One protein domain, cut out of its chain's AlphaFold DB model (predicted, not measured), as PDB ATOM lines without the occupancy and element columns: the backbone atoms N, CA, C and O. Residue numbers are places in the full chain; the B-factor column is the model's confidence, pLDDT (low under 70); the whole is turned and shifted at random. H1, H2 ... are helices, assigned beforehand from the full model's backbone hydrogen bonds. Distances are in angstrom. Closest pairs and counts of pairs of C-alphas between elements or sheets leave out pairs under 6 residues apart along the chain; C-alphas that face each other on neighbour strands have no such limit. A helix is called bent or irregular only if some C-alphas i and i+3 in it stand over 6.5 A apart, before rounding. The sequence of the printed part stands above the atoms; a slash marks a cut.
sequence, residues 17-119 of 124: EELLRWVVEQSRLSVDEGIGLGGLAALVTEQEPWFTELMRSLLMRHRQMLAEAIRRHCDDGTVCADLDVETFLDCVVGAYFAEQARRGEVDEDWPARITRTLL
ATOM      1  N   GLU A  17       3.866  46.870 -19.275       94.25
ATOM      2  CA  GLU A  17       3.091  46.589 -18.064       94.25
ATOM      3  C   GLU A  17       3.280  45.144 -17.577       94.25
ATOM      4  O   GLU A  17       3.371  44.908 -16.372       94.25
ATOM      5  N   GLU A  18       3.362  44.167 -18.485       94.00
ATOM      6  CA  GLU A  18       3.664  42.774 -18.137       94.00
ATOM      7  C   GLU A  18       5.070  42.631 -17.564       94.00
ATOM      8  O   GLU A  18       5.239  41.960 -16.542       94.00
ATOM      9  N   LEU A  19       6.051  43.321 -18.153       94.69
ATOM     10  CA  LEU A  19       7.401  43.390 -17.610       94.69
ATOM     11  C   LEU A  19       7.415  43.991 -16.208       94.69
ATOM     12  O   LEU A  19       7.978  43.392 -15.291       94.69
ATOM     13  N   LEU A  20       6.763  45.139 -16.012       96.56
ATOM     14  CA  LEU A  20       6.712  45.783 -14.703       96.56
ATOM     15  C   LEU A  20       6.038  44.886 -13.659       96.56
ATOM     16  O   LEU A  20       6.545  44.738 -12.546       96.56
ATOM     17  N   ARG A  21       4.926  44.240 -14.021       95.38
ATOM     18  CA  ARG A  21       4.222  43.310 -13.133       95.38
ATOM     19  C   ARG A  21       5.111  42.130 -12.745       95.38
ATOM     20  O   ARG A  21       5.127  41.744 -11.578       95.38
ATOM     21  N   TRP A  22       5.880  41.594 -13.693       94.94
ATOM     22  CA  TRP A  22       6.859  40.545 -13.418       94.94
ATOM     23  C   TRP A  22       7.967  41.026 -12.472       94.94
ATOM     24  O   TRP A  22       8.256  40.343 -11.491       94.94
ATOM     25  N   VAL A  23       8.539  42.216 -12.696       95.44
ATOM     26  CA  VAL A  23       9.577  42.806 -11.824       95.44
ATOM     27  C   VAL A  23       9.067  42.993 -10.394       95.44
ATOM     28  O   VAL A  23       9.765  42.645  -9.438       95.44
ATOM     29  N   VAL A  24       7.849  43.520 -10.241       96.06
ATOM     30  CA  VAL A  24       7.193  43.714  -8.940       96.06
ATOM     31  C   VAL A  24       7.008  42.376  -8.231       96.06
ATOM     32  O   VAL A  24       7.362  42.249  -7.059       96.06
ATOM     33  N   GLU A  25       6.521  41.365  -8.946       93.69
ATOM     34  CA  GLU A  25       6.281  40.045  -8.371       93.69
ATOM     35  C   GLU A  25       7.585  39.338  -7.980       93.69
ATOM     36  O   GLU A  25       7.698  38.826  -6.869       93.69
ATOM     37  N   GLN A  26       8.619  39.364  -8.826       92.75
ATOM     38  CA  GLN A  26       9.914  38.775  -8.469       92.75
ATOM     39  C   GLN A  26      10.593  39.523  -7.314       92.75
ATOM     40  O   GLN A  26      11.280  38.907  -6.498       92.75
ATOM     41  N   SER A  27      10.409  40.843  -7.218       92.12
ATOM     42  CA  SER A  27      10.887  41.633  -6.076       92.12
ATOM     43  C   SER A  27      10.191  41.209  -4.784       92.12
ATOM     44  O   SER A  27      10.867  40.946  -3.788       92.12
ATOM     45  N   ARG A  28       8.863  41.052  -4.812       90.75
ATOM     46  CA  ARG A  28       8.065  40.567  -3.678       90.75
ATOM     47  C   ARG A  28       8.499  39.170  -3.229       90.75
ATOM     48  O   ARG A  28       8.821  38.971  -2.061       90.75
ATOM     49  N   LEU A  29       8.582  38.221  -4.163       88.19
ATOM     50  CA  LEU A  29       8.966  36.833  -3.877       88.19
ATOM     51  C   LEU A  29      10.378  36.723  -3.289       88.19
ATOM     52  O   LEU A  29      10.612  35.905  -2.401       88.19
ATOM     53  N   SER A  30      11.311  37.584  -3.712       85.69
ATOM     54  CA  SER A  30      12.664  37.616  -3.134       85.69
ATOM     55  C   SER A  30      12.670  37.918  -1.633       85.69
ATOM     56  O   SER A  30      13.552  37.461  -0.899       85.69
ATOM     57  N   VAL A  31      11.663  38.660  -1.171       84.81
ATOM     58  CA  VAL A  31      11.463  38.969   0.237       84.81
ATOM     59  C   VAL A  31      10.690  37.855   0.923       84.81
ATOM     60  O   VAL A  31      11.178  37.331   1.921       84.81
ATOM     61  N   ASP A  32       9.525  37.482   0.400       84.69
ATOM     62  CA  ASP A  32       8.611  36.551   1.072       84.69
ATOM     63  C   ASP A  32       9.158  35.129   1.154       84.69
ATOM     64  O   ASP A  32       9.085  34.492   2.204       84.69
ATOM     65  N   GLU A  33       9.728  34.640   0.055       79.94
ATOM     66  CA  GLU A  33      10.224  33.266  -0.061       79.94
ATOM     67  C   GLU A  33      11.748  33.181   0.064       79.94
ATOM     68  O   GLU A  33      12.291  32.106   0.319       79.94
ATOM     69  N   GLY A  34      12.451  34.303  -0.110       78.44
ATOM     70  CA  GLY A  34      13.905  34.349  -0.024       78.44
ATOM     71  C   GLY A  34      14.421  34.643   1.372       78.44
ATOM     72  O   GLY A  34      14.832  33.743   2.102       78.44
ATOM     73  N   ILE A  35      14.489  35.928   1.718       81.50
ATOM     74  CA  ILE A  35      15.160  36.366   2.952       81.50
ATOM     75  C   ILE A  35      14.227  36.363   4.170       81.50
ATOM     76  O   ILE A  35      14.686  36.225   5.305       81.50
ATOM     77  N   GLY A  36      12.925  36.535   3.944       84.56
ATOM     78  CA  GLY A  36      11.932  36.806   4.976       84.56
ATOM     79  C   GLY A  36      12.160  38.137   5.707       84.56
ATOM     80  O   GLY A  36      13.239  38.733   5.704       84.56
ATOM     81  N   LEU A  37      11.141  38.606   6.425       82.94
ATOM     82  CA  LEU A  37      11.224  39.866   7.179       82.94
ATOM     83  C   LEU A  37      12.228  39.812   8.333       82.94
ATOM     84  O   LEU A  37      12.880  40.809   8.633       82.94
ATOM     85  N   GLY A  38      12.394  38.640   8.953       83.12
ATOM     86  CA  GLY A  38      13.429  38.420   9.963       83.12
ATOM     87  C   GLY A  38      14.841  38.507   9.377       83.12
ATOM     88  O   GLY A  38      15.710  39.138   9.976       83.12
ATOM     89  N   GLY A  39      15.061  37.945   8.182       83.81
ATOM     90  CA  GLY A  39      16.340  38.058   7.478       83.81
ATOM     91  C   GLY A  39      16.634  39.492   7.053       83.81
ATOM     92  O   GLY A  39      17.759  39.955   7.219       83.81
ATOM     93  N   LEU A  40      15.621  40.241   6.607       84.75
ATOM     94  CA  LEU A  40      15.770  41.675   6.365       84.75
ATOM     95  C   LEU A  40      16.139  42.439   7.642       84.75
ATOM     96  O   LEU A  40      17.070  43.241   7.629       84.75
ATOM     97  N   ALA A  41      15.429  42.209   8.748       85.81
ATOM     98  CA  ALA A  41      15.736  42.877  10.009       85.81
ATOM     99  C   ALA A  41      17.181  42.588  10.449       85.81
ATOM    100  O   ALA A  41      17.882  43.499  10.890       85.81
ATOM    101  N   ALA A  42      17.662  41.357  10.254       86.19
ATOM    102  CA  ALA A  42      19.054  40.988  10.497       86.19
ATOM    103  C   ALA A  42      20.037  41.728   9.568       86.19
ATOM    104  O   ALA A  42      21.074  42.187  10.038       86.19
ATOM    105  N   LEU A  43      19.696  41.919   8.286       87.31
ATOM    106  CA  LEU A  43      20.500  42.701   7.334       87.31
ATOM    107  C   LEU A  43      20.631  44.180   7.718       87.31
ATOM    108  O   LEU A  43      21.674  44.782   7.464       87.31
ATOM    109  N   VAL A  44      19.569  44.759   8.286       86.75
ATOM    110  CA  VAL A  44      19.522  46.167   8.718       86.75
ATOM    111  C   VAL A  44      20.226  46.364  10.058       86.75
ATOM    112  O   VAL A  44      20.885  47.376  10.268       86.75
ATOM    113  N   THR A  45      20.074  45.409  10.975       89.31
ATOM    114  CA  THR A  45      20.664  45.478  12.321       89.31
ATOM    115  C   THR A  45      22.098  44.955  12.381       89.31
ATOM    116  O   THR A  45      22.760  45.146  13.398       89.31
ATOM    117  N   GLU A  46      22.569  44.300  11.316       85.44
ATOM    118  CA  GLU A  46      23.909  43.720  11.175       85.44
ATOM    119  C   GLU A  46      24.305  42.779  12.326       85.44
ATOM    120  O   GLU A  46      25.473  42.682  12.696       85.44
ATOM    121  N   GLN A  47      23.332  42.064  12.904       78.75
ATOM    122  CA  GLN A  47      23.565  41.235  14.093       78.75
ATOM    123  C   GLN A  47      24.568  40.093  13.862       78.75
ATOM    124  O   GLN A  47      25.294  39.729  14.780       78.75
ATOM    125  N   GLU A  48      24.635  39.559  12.640       82.81
ATOM    126  CA  GLU A  48      25.522  38.455  12.258       82.81
ATOM    127  C   GLU A  48      26.262  38.805  10.952       82.81
ATOM    128  O   GLU A  48      25.674  38.695   9.867       82.81
ATOM    129  N   PRO A  49      27.539  39.238  11.006       84.19
ATOM    130  CA  PRO A  49      28.250  39.765   9.836       84.19
ATOM    131  C   PRO A  49      28.377  38.772   8.674       84.19
ATOM    132  O   PRO A  49      28.127  39.129   7.525       84.19
ATOM    133  N   TRP A  50      28.701  37.510   8.968       84.69
ATOM    134  CA  TRP A  50      28.872  36.468   7.948       84.69
ATOM    135  C   TRP A  50      27.549  36.130   7.241       84.69
ATOM    136  O   TRP A  50      27.511  35.952   6.023       84.69
ATOM    137  N   PHE A  51      26.448  36.077   7.997       82.44
ATOM    138  CA  PHE A  51      25.107  35.862   7.462       82.44
ATOM    139  C   PHE A  51      24.702  37.051   6.592       82.44
ATOM    140  O   PHE A  51      24.227  36.881   5.471       82.44
ATOM    141  N   THR A  52      24.968  38.261   7.081       86.06
ATOM    142  CA  THR A  52      24.659  39.510   6.385       86.06
ATOM    143  C   THR A  52      25.374  39.597   5.036       86.06
ATOM    144  O   THR A  52      24.753  39.943   4.031       86.06
ATOM    145  N   GLU A  53      26.655  39.234   4.975       88.81
ATOM    146  CA  GLU A  53      27.435  39.223   3.735       88.81
ATOM    147  C   GLU A  53      26.903  38.200   2.721       88.81
ATOM    148  O   GLU A  53      26.671  38.536   1.554       88.81
ATOM    149  N   LEU A  54      26.620  36.971   3.170       88.94
ATOM    150  CA  LEU A  54      26.048  35.933   2.314       88.94
ATOM    151  C   LEU A  54      24.693  36.368   1.741       88.94
ATOM    152  O   LEU A  54      24.477  36.281   0.530       88.94
ATOM    153  N   MET A  55      23.799  36.877   2.584       86.06
ATOM    154  CA  MET A  55      22.466  37.313   2.170       86.06
ATOM    155  C   MET A  55      22.524  38.509   1.213       86.06
ATOM    156  O   MET A  55      21.822  38.509   0.199       86.06
ATOM    157  N   ARG A  56      23.418  39.483   1.449       88.62
ATOM    158  CA  ARG A  56      23.671  40.587   0.504       88.62
ATOM    159  C   ARG A  56      24.120  40.063  -0.859       88.62
ATOM    160  O   ARG A  56      23.621  40.530  -1.879       88.62
ATOM    161  N   SER A  57      25.002  39.062  -0.896       88.75
ATOM    162  CA  SER A  57      25.468  38.481  -2.164       88.75
ATOM    163  C   SER A  57      24.340  37.823  -2.973       88.75
ATOM    164  O   SER A  57      24.297  37.950  -4.199       88.75
ATOM    165  N   LEU A  58      23.391  37.164  -2.298       87.00
ATOM    166  CA  LEU A  58      22.227  36.541  -2.933       87.00
ATOM    167  C   LEU A  58      21.250  37.590  -3.470       87.00
ATOM    168  O   LEU A  58      20.827  37.496  -4.623       87.00
ATOM    169  N   LEU A  59      20.954  38.617  -2.670       86.69
ATOM    170  CA  LEU A  59      20.090  39.729  -3.072       86.69
ATOM    171  C   LEU A  59      20.660  40.491  -4.269       86.69
ATOM    172  O   LEU A  59      19.926  40.801  -5.204       86.69
ATOM    173  N   MET A  60      21.971  40.742  -4.287       89.75
ATOM    174  CA  MET A  60      22.631  41.391  -5.423       89.75
ATOM    175  C   MET A  60      22.534  40.562  -6.702       89.75
ATOM    176  O   MET A  60      22.290  41.116  -7.769       89.75
ATOM    177  N   ARG A  61      22.657  39.233  -6.616       89.19
ATOM    178  CA  ARG A  61      22.493  38.361  -7.787       89.19
ATOM    179  C   ARG A  61      21.065  38.386  -8.329       89.19
ATOM    180  O   ARG A  61      20.874  38.464  -9.539       89.19
ATOM    181  N   HIS A  62      20.073  38.336  -7.441       88.31
ATOM    182  CA  HIS A  62      18.661  38.453  -7.814       88.31
ATOM    183  C   HIS A  62      18.381  39.792  -8.500       88.31
ATOM    184  O   HIS A  62      17.824  39.838  -9.595       88.31
ATOM    185  N   ARG A  63      18.863  40.878  -7.894       91.62
ATOM    186  CA  ARG A  63      18.770  42.236  -8.428       91.62
ATOM    187  C   ARG A  63      19.385  42.360  -9.821       91.62
ATOM    188  O   ARG A  63      18.747  42.915 -10.705       91.62
ATOM    189  N   GLN A  64      20.576  41.804 -10.040       92.69
ATOM    190  CA  GLN A  64      21.244  41.836 -11.345       92.69
ATOM    191  C   GLN A  64      20.412  41.179 -12.446       92.69
ATOM    192  O   GLN A  64      20.353  41.697 -13.557       92.69
ATOM    193  N   MET A  65      19.749  40.064 -12.144       91.44
ATOM    194  CA  MET A  65      18.882  39.390 -13.107       91.44
ATOM    195  C   MET A  65      17.641  40.237 -13.446       91.44
ATOM    196  O   MET A  65      17.276  40.314 -14.617       91.44
ATOM    197  N   LEU A  66      17.026  40.914 -12.468       93.94
ATOM    198  CA  LEU A  66      15.915  41.837 -12.738       93.94
ATOM    199  C   LEU A  66      16.379  43.034 -13.568       93.94
ATOM    200  O   LEU A  66      15.730  43.402 -14.544       93.94
ATOM    201  N   ALA A  67      17.526  43.608 -13.207       94.75
ATOM    202  CA  ALA A  67      18.090  44.750 -13.904       94.75
ATOM    203  C   ALA A  67      18.412  44.421 -15.367       94.75
ATOM    204  O   ALA A  67      18.128  45.211 -16.259       94.75
ATOM    205  N   GLU A  68      18.955  43.234 -15.624       92.75
ATOM    206  CA  GLU A  68      19.233  42.746 -16.971       92.75
ATOM    207  C   GLU A  68      17.955  42.567 -17.808       92.75
ATOM    208  O   GLU A  68      17.928  42.948 -18.977       92.75
ATOM    209  N   ALA A  69      16.877  42.038 -17.219       91.62
ATOM    210  CA  ALA A  69      15.591  41.934 -17.910       91.62
ATOM    211  C   ALA A  69      15.047  43.317 -18.308       91.62
ATOM    212  O   ALA A  69      14.553  43.479 -19.421       91.62
ATOM    213  N   ILE A  70      15.184  44.318 -17.434       93.50
ATOM    214  CA  ILE A  70      14.759  45.698 -17.709       93.50
ATOM    215  C   ILE A  70      15.631  46.336 -18.799       93.50
ATOM    216  O   ILE A  70      15.093  46.909 -19.741       93.50
ATOM    217  N   ARG A  71      16.961  46.197 -18.721       92.44
ATOM    218  CA  ARG A  71      17.900  46.812 -19.679       92.44
ATOM    219  C   ARG A  71      17.650  46.388 -21.124       92.44
ATOM    220  O   ARG A  71      17.681  47.239 -22.001       92.44
ATOM    221  N   ARG A  72      17.308  45.119 -21.370       89.69
ATOM    222  CA  ARG A  72      16.942  44.648 -22.722       89.69
ATOM    223  C   ARG A  72      15.763  45.420 -23.313       89.69
ATOM    224  O   ARG A  72      15.754  45.730 -24.493       89.69
ATOM    225  N   HIS A  73      14.800  45.782 -22.473       88.50
ATOM    226  CA  HIS A  73      13.626  46.540 -22.891       88.50
ATOM    227  C   HIS A  73      13.906  48.048 -23.010       88.50
ATOM    228  O   HIS A  73      13.217  48.736 -23.765       88.50
ATOM    229  N   CYS A  74      14.930  48.564 -22.317       89.06
ATOM    230  CA  CYS A  74      15.468  49.903 -22.577       89.06
ATOM    231  C   CYS A  74      16.121  49.969 -23.966       89.06
ATOM    232  O   CYS A  74      15.871  50.920 -24.703       89.06
ATOM    233  N   ASP A  75      16.908  48.951 -24.337       86.75
ATOM    234  CA  ASP A  75      17.581  48.879 -25.643       86.75
ATOM    235  C   ASP A  75      16.575  48.836 -26.811       86.75
ATOM    236  O   ASP A  75      16.802  49.457 -27.850       86.75
ATOM    237  N   ASP A  76      15.425  48.185 -26.605       85.56
ATOM    238  CA  ASP A  76      14.327  48.099 -27.579       85.56
ATOM    239  C   ASP A  76      13.344  49.295 -27.516       85.56
ATOM    240  O   ASP A  76      12.375  49.358 -28.276       85.56
ATOM    241  N   GLY A  77      13.580  50.264 -26.619       86.62
ATOM    242  CA  GLY A  77      12.803  51.504 -26.496       86.62
ATOM    243  C   GLY A  77      11.410  51.354 -25.873       86.62
ATOM    244  O   GLY A  77      10.595  52.269 -25.973       86.62
ATOM    245  N   THR A  78      11.114  50.213 -25.245       88.81
ATOM    246  CA  THR A  78       9.822  49.956 -24.580       88.81
ATOM    247  C   THR A  78       9.806  50.426 -23.122       88.81
ATOM    248  O   THR A  78       8.749  50.779 -22.597       88.81
ATOM    249  N   VAL A  79      10.978  50.469 -22.480       93.38
ATOM    250  CA  VAL A  79      11.211  51.064 -21.156       93.38
ATOM    251  C   VAL A  79      11.956  52.386 -21.322       93.38
ATOM    252  O   VAL A  79      12.793  52.525 -22.213       93.38
ATOM    253  N   CYS A  80      11.671  53.348 -20.443       94.19
ATOM    254  CA  CYS A  80      12.351  54.639 -20.402       94.19
ATOM    255  C   CYS A  80      13.885  54.470 -20.414       94.19
ATOM    256  O   CYS A  80      14.457  53.813 -19.543       94.19
ATOM    257  N   ALA A  81      14.554  55.073 -21.402       91.56
ATOM    258  CA  ALA A  81      16.002  54.944 -21.590       91.56
ATOM    259  C   ALA A  81      16.822  55.623 -20.477       91.56
ATOM    260  O   ALA A  81      17.936  55.197 -20.182       91.56
ATOM    261  N   ASP A  82      16.256  56.647 -19.833       91.62
ATOM    262  CA  ASP A  82      16.888  57.387 -18.733       91.62
ATOM    263  C   ASP A  82      16.582  56.774 -17.352       91.62
ATOM    264  O   ASP A  82      16.889  57.368 -16.314       91.62
ATOM    265  N   LEU A  83      15.953  55.594 -17.312       95.06
ATOM    266  CA  LEU A  83      15.610  54.929 -16.063       95.06
ATOM    267  C   LEU A  83      16.878  54.480 -15.327       95.06
ATOM    268  O   LEU A  83      17.610  53.599 -15.780       95.06
ATOM    269  N   ASP A  84      17.087  55.005 -14.119       96.00
ATOM    270  CA  ASP A  84      18.005  54.386 -13.164       96.00
ATOM    271  C   ASP A  84      17.381  53.080 -12.652       96.00
ATOM    272  O   ASP A  84      16.639  53.053 -11.668       96.00
ATOM    273  N   VAL A  85      17.669  51.992 -13.369       95.62
ATOM    274  CA  VAL A  85      17.149  50.642 -13.112       95.62
ATOM    275  C   VAL A  85      17.427  50.192 -11.680       95.62
ATOM    276  O   VAL A  85      16.597  49.544 -11.047       95.62
ATOM    277  N   GLU A  86      18.597  50.542 -11.161       95.06
ATOM    278  CA  GLU A  86      19.044  50.116  -9.847       95.06
ATOM    279  C   GLU A  86      18.205  50.815  -8.766       95.06
ATOM    280  O   GLU A  86      17.579  50.149  -7.937       95.06
ATOM    281  N   THR A  87      18.095  52.141  -8.840       96.06
ATOM    282  CA  THR A  87      17.244  52.921  -7.929       96.06
ATOM    283  C   THR A  87      15.763  52.548  -8.070       96.06
ATOM    284  O   THR A  87      15.035  52.491  -7.079       96.06
ATOM    285  N   PHE A  88      15.303  52.235  -9.282       97.00
ATOM    286  CA  PHE A  88      13.929  51.799  -9.521       97.00
ATOM    287  C   PHE A  88      13.591  50.500  -8.775       97.00
ATOM    288  O   PHE A  88      12.547  50.410  -8.125       97.00
ATOM    289  N   LEU A  89      14.484  49.507  -8.815       95.88
ATOM    290  CA  LEU A  89      14.318  48.259  -8.064       95.88
ATOM    291  C   LEU A  89      14.296  48.513  -6.549       95.88
ATOM    292  O   LEU A  89      13.479  47.919  -5.840       95.88
ATOM    293  N   ASP A  90      15.124  49.441  -6.060       94.19
ATOM    294  CA  ASP A  90      15.094  49.870  -4.656       94.19
ATOM    295  C   ASP A  90      13.752  50.508  -4.272       94.19
ATOM    296  O   ASP A  90      13.244  50.256  -3.177       94.19
ATOM    297  N   CYS A  91      13.124  51.277  -5.167       96.50
ATOM    298  CA  CYS A  91      11.788  51.826  -4.933       96.50
ATOM    299  C   CYS A  91      10.722  50.731  -4.791       96.50
ATOM    300  O   CYS A  91       9.879  50.818  -3.896       96.50
ATOM    301  N   VAL A  92      10.756  49.697  -5.638       96.38
ATOM    302  CA  VAL A  92       9.803  48.573  -5.579       96.38
ATOM    303  C   VAL A  92       9.931  47.829  -4.250       96.38
ATOM    304  O   VAL A  92       8.947  47.655  -3.527       96.38
ATOM    305  N   VAL A  93      11.153  47.426  -3.902       92.88
ATOM    306  CA  VAL A  93      11.443  46.670  -2.676       92.88
ATOM    307  C   VAL A  93      11.186  47.523  -1.427       92.88
ATOM    308  O   VAL A  93      10.566  47.064  -0.467       92.88
ATOM    309  N   GLY A  94      11.585  48.795  -1.442       92.56
ATOM    310  CA  GLY A  94      11.333  49.733  -0.351       92.56
ATOM    311  C   GLY A  94       9.842  49.973  -0.105       92.56
ATOM    312  O   GLY A  94       9.407  50.003   1.047       92.56
ATOM    313  N   ALA A  95       9.035  50.084  -1.166       95.56
ATOM    314  CA  ALA A  95       7.584  50.218  -1.048       95.56
ATOM    315  C   ALA A  95       6.930  48.971  -0.433       95.56
ATOM    316  O   ALA A  95       5.988  49.108   0.352       95.56
ATOM    317  N   TYR A  96       7.438  47.776  -0.751       93.56
ATOM    318  CA  TYR A  96       6.977  46.523  -0.149       93.56
ATOM    319  C   TYR A  96       7.209  46.532   1.364       93.56
ATOM    320  O   TYR A  96       6.288  46.331   2.158       93.56
ATOM    321  N   PHE A  97       8.429  46.879   1.778       91.00
ATOM    322  CA  PHE A  97       8.780  46.964   3.192       91.00
ATOM    323  C   PHE A  97       8.017  48.049   3.941       91.00
ATOM    324  O   PHE A  97       7.612  47.831   5.082       91.00
ATOM    325  N   ALA A  98       7.794  49.205   3.318       93.19
ATOM    326  CA  ALA A  98       7.013  50.276   3.921       93.19
ATOM    327  C   ALA A  98       5.555  49.855   4.176       93.19
ATOM    328  O   ALA A  98       4.993  50.208   5.215       93.19
ATOM    329  N   GLU A  99       4.942  49.093   3.261       94.69
ATOM    330  CA  GLU A  99       3.593  48.547   3.453       94.69
ATOM    331  C   GLU A  99       3.575  47.566   4.630       94.69
ATOM    332  O   GLU A  99       2.825  47.770   5.590       94.69
ATOM    333  N   GLN A 100       4.484  46.587   4.610       91.88
ATOM    334  CA  GLN A 100       4.599  45.562   5.642       91.88
ATOM    335  C   GLN A 100       4.866  46.151   7.032       91.88
ATOM    336  O   GLN A 100       4.225  45.767   8.006       91.88
ATOM    337  N   ALA A 101       5.786  47.110   7.149       90.62
ATOM    338  CA  ALA A 101       6.123  47.734   8.427       90.62
ATOM    339  C   ALA A 101       4.952  48.533   9.019       90.62
ATOM    340  O   ALA A 101       4.806  48.620  10.237       90.62
ATOM    341  N   ARG A 102       4.115  49.129   8.162       93.88
ATOM    342  CA  ARG A 102       2.982  49.959   8.582       93.88
ATOM    343  C   ARG A 102       1.747  49.139   8.944       93.88
ATOM    344  O   ARG A 102       0.982  49.573   9.803       93.88
ATOM    345  N   ARG A 103       1.519  48.014   8.264       91.06
ATOM    346  CA  ARG A 103       0.278  47.229   8.372       91.06
ATOM    347  C   ARG A 103       0.456  45.876   9.061       91.06
ATOM    348  O   ARG A 103      -0.518  45.333   9.560       91.06
ATOM    349  N   GLY A 104       1.680  45.356   9.121       90.31
ATOM    350  CA  GLY A 104       1.977  43.998   9.586       90.31
ATOM    351  C   GLY A 104       1.722  42.913   8.535       90.31
ATOM    352  O   GLY A 104       2.128  41.770   8.736       90.31
ATOM    353  N   GLU A 105       1.106  43.276   7.413       90.81
ATOM    354  CA  GLU A 105       0.838  42.441   6.245       90.81
ATOM    355  C   GLU A 105       0.833  43.306   4.976       90.81
ATOM    356  O   GLU A 105       0.663  44.530   5.048       90.81
ATOM    357  N   VAL A 106       1.019  42.680   3.814       91.88
ATOM    358  CA  VAL A 106       0.880  43.335   2.511       91.88
ATOM    359  C   VAL A 106      -0.415  42.869   1.859       91.88
ATOM    360  O   VAL A 106      -0.614  41.672   1.663       91.88
ATOM    361  N   ASP A 107      -1.286  43.822   1.521       93.12
ATOM    362  CA  ASP A 107      -2.556  43.549   0.844       93.12
ATOM    363  C   ASP A 107      -2.338  42.805  -0.484       93.12
ATOM    364  O   ASP A 107      -1.413  43.106  -1.244       93.12
ATOM    365  N   GLU A 108      -3.262  41.907  -0.828       91.88
ATOM    366  CA  GLU A 108      -3.235  41.157  -2.093       91.88
ATOM    367  C   GLU A 108      -3.250  42.067  -3.337       91.88
ATOM    368  O   GLU A 108      -2.745  41.693  -4.395       91.88
ATOM    369  N   ASP A 109      -3.805  43.278  -3.224       94.88
ATOM    370  CA  ASP A 109      -3.881  44.256  -4.314       94.88
ATOM    371  C   ASP A 109      -2.610  45.116  -4.466       94.88
ATOM    372  O   ASP A 109      -2.494  45.899  -5.421       94.88
ATOM    373  N   TRP A 110      -1.637  44.969  -3.557       95.75
ATOM    374  CA  TRP A 110      -0.407  45.755  -3.543       95.75
ATOM    375  C   TRP A 110       0.375  45.674  -4.864       95.75
ATOM    376  O   TRP A 110       0.733  46.745  -5.372       95.75
ATOM    377  N   PRO A 111       0.575  44.495  -5.501       94.56
ATOM    378  CA  PRO A 111       1.279  44.416  -6.781       94.56
ATOM    379  C   PRO A 111       0.617  45.267  -7.873       94.56
ATOM    380  O   PRO A 111       1.296  45.962  -8.632       94.56
ATOM    381  N   ALA A 112      -0.718  45.282  -7.926       95.56
ATOM    382  CA  ALA A 112      -1.462  46.083  -8.894       95.56
ATOM    383  C   ALA A 112      -1.358  47.588  -8.594       95.56
ATOM    384  O   ALA A 112      -1.225  48.402  -9.512       95.56
ATOM    385  N   ARG A 113      -1.395  47.974  -7.313       96.38
ATOM    386  CA  ARG A 113      -1.236  49.369  -6.878       96.38
ATOM    387  C   ARG A 113       0.154  49.917  -7.185       96.38
ATOM    388  O   ARG A 113       0.251  51.018  -7.733       96.38
ATOM    389  N   ILE A 114       1.214  49.179  -6.850       97.31
ATOM    390  CA  ILE A 114       2.588  49.638  -7.080       97.31
ATOM    391  C   ILE A 114       2.912  49.670  -8.576       97.31
ATOM    392  O   ILE A 114       3.452  50.668  -9.044       97.31
ATOM    393  N   THR A 115       2.460  48.670  -9.347       97.12
ATOM    394  CA  THR A 115       2.584  48.659 -10.817       97.12
ATOM    395  C   THR A 115       1.946  49.908 -11.414       97.12
ATOM    396  O   THR A 115       2.608  50.656 -12.123       97.12
ATOM    397  N   ARG A 116       0.690  50.211 -11.058       97.06
ATOM    398  CA  ARG A 116      -0.007  51.418 -11.538       97.06
ATOM    399  C   ARG A 116       0.715  52.715 -11.166       97.06
ATOM    400  O   ARG A 116       0.679  53.669 -11.931       97.06
ATOM    401  N   THR A 117       1.330  52.753  -9.986       97.69
ATOM    402  CA  THR A 117       2.031  53.939  -9.473       97.69
ATOM    403  C   THR A 117       3.353  54.177 -10.202       97.69
ATOM    404  O   THR A 117       3.690  55.323 -10.480       97.69
ATOM    405  N   LEU A 118       4.094  53.110 -10.509       97.06
ATOM    406  CA  LEU A 118       5.428  53.189 -11.107       97.06
ATOM    407  C   LEU A 118       5.419  53.153 -12.640       97.06
ATOM    408  O   LEU A 118       6.389  53.593 -13.253       97.06
ATOM    409  N   LEU A 119       4.332  52.678 -13.259       96.50
ATOM    410  CA  LEU A 119       4.206  52.553 -14.713       96.50
ATOM    411  C   LEU A 119       4.564  53.838 -15.484       96.50
ATOM    412  O   LEU A 119       5.319  53.720 -16.444       96.50
TER     413      LEU A 119
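AT A GLANCE: This is residues 17 to 119 of the 124 residues of the protein "RemM protein" of Rhodococcus pyridinivorans AK37 (UniProt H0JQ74). Two long helices, H1a and H2, lie side by side and run opposite ways, and a third, H3, starts beside H2 with its residues 85 to 89 and crosses H1a slantwise with its residues 89 to 96, over one side of the pair. H1 bends sharply, so that its short second arm, H1b, turns across one end toward H2, while the short last helix H4 folds back onto the first part of H1a. The printed part has 103 residues, with four named helices in the order H1, H2, H3, H4 and no named strand; the class is all helix, with mostly crossed packing. It is compact, with a radius of gyration of the C-alphas of 14.3 A, and spans 43 by 29 by 20 A, only just elongated.

HOW THE PARTS SIT: H1, residues 17 to 45, is the hub, touching three other helices. By its hydrogen bonds it was assigned as one helix, but it is bent: C-alphas 34 and 37 are 9.5 A apart. Its arms, H1a with residues 17 to 34 and H1b with residues 37 to 45, stand about perpendicular at 80 degrees. H2, residues 49 to 75, touches H1a with its residues 59 to 70 alone, at a shallow tilt of 9 degrees, opposite ways; the closest C-alphas are those of Val 23 and Leu 66, 6.5 A apart. With residues 52 to 56 alone H2 touches H1b, about perpendicular at 73 degrees; the C-alphas of Leu 43 and Thr 52, the closest, are 5.3 A apart. H3, residues 85 to 103, touches H2 at a steep tilt of 57 degrees, closest at the C-alphas of Ala 67 and Val 85, 6.0 A. H3 also touches H1a at a steep tilt of 58 degrees, closest at the C-alphas of Ser 27 and Val 93, 6.1 A. H4, residues 110 to 119, touches residues 17 to 25 of H1a alone, at a steep tilt of 45 degrees, opposite ways; the closest C-alphas are those of Arg 21 and Thr 115, 6.1 A. H3 and H4 are close but not clearly touching, and H2 and H4 are apart. Every O i to N i+4 pair is within hydrogen-bond range in H1b, H3 and H4; in H1a 13 of 14 are, in H2 22 of 23.

IN THESE COORDINATES: H1a begins at C-alpha 17, (3.091, 46.589, -18.064), and measures 24.3 A from first to last C-alpha; H1b measures 12.1 A. H2 is 38.2 A long and ends at C-alpha 75, (17.581, 48.879, -25.643). H3 is 27.5 A long, and H4, 13.9 A, ends at C-alpha 119, (4.206, 52.553, -14.713).

THE WHOLE: The two C-alphas farthest apart, those of Gln 47 and Asp 76, are 43.2 A apart, while those of Glu 17 and Leu 119 are 6.9 A apart. Residues 45 to 50 stand free. The link from H1 to H2 is tight, and those from H2 to H3 and from H3 to H4 are short. The printed part has no cut; its mean pLDDT is 90.8, and no printed residue is under 70.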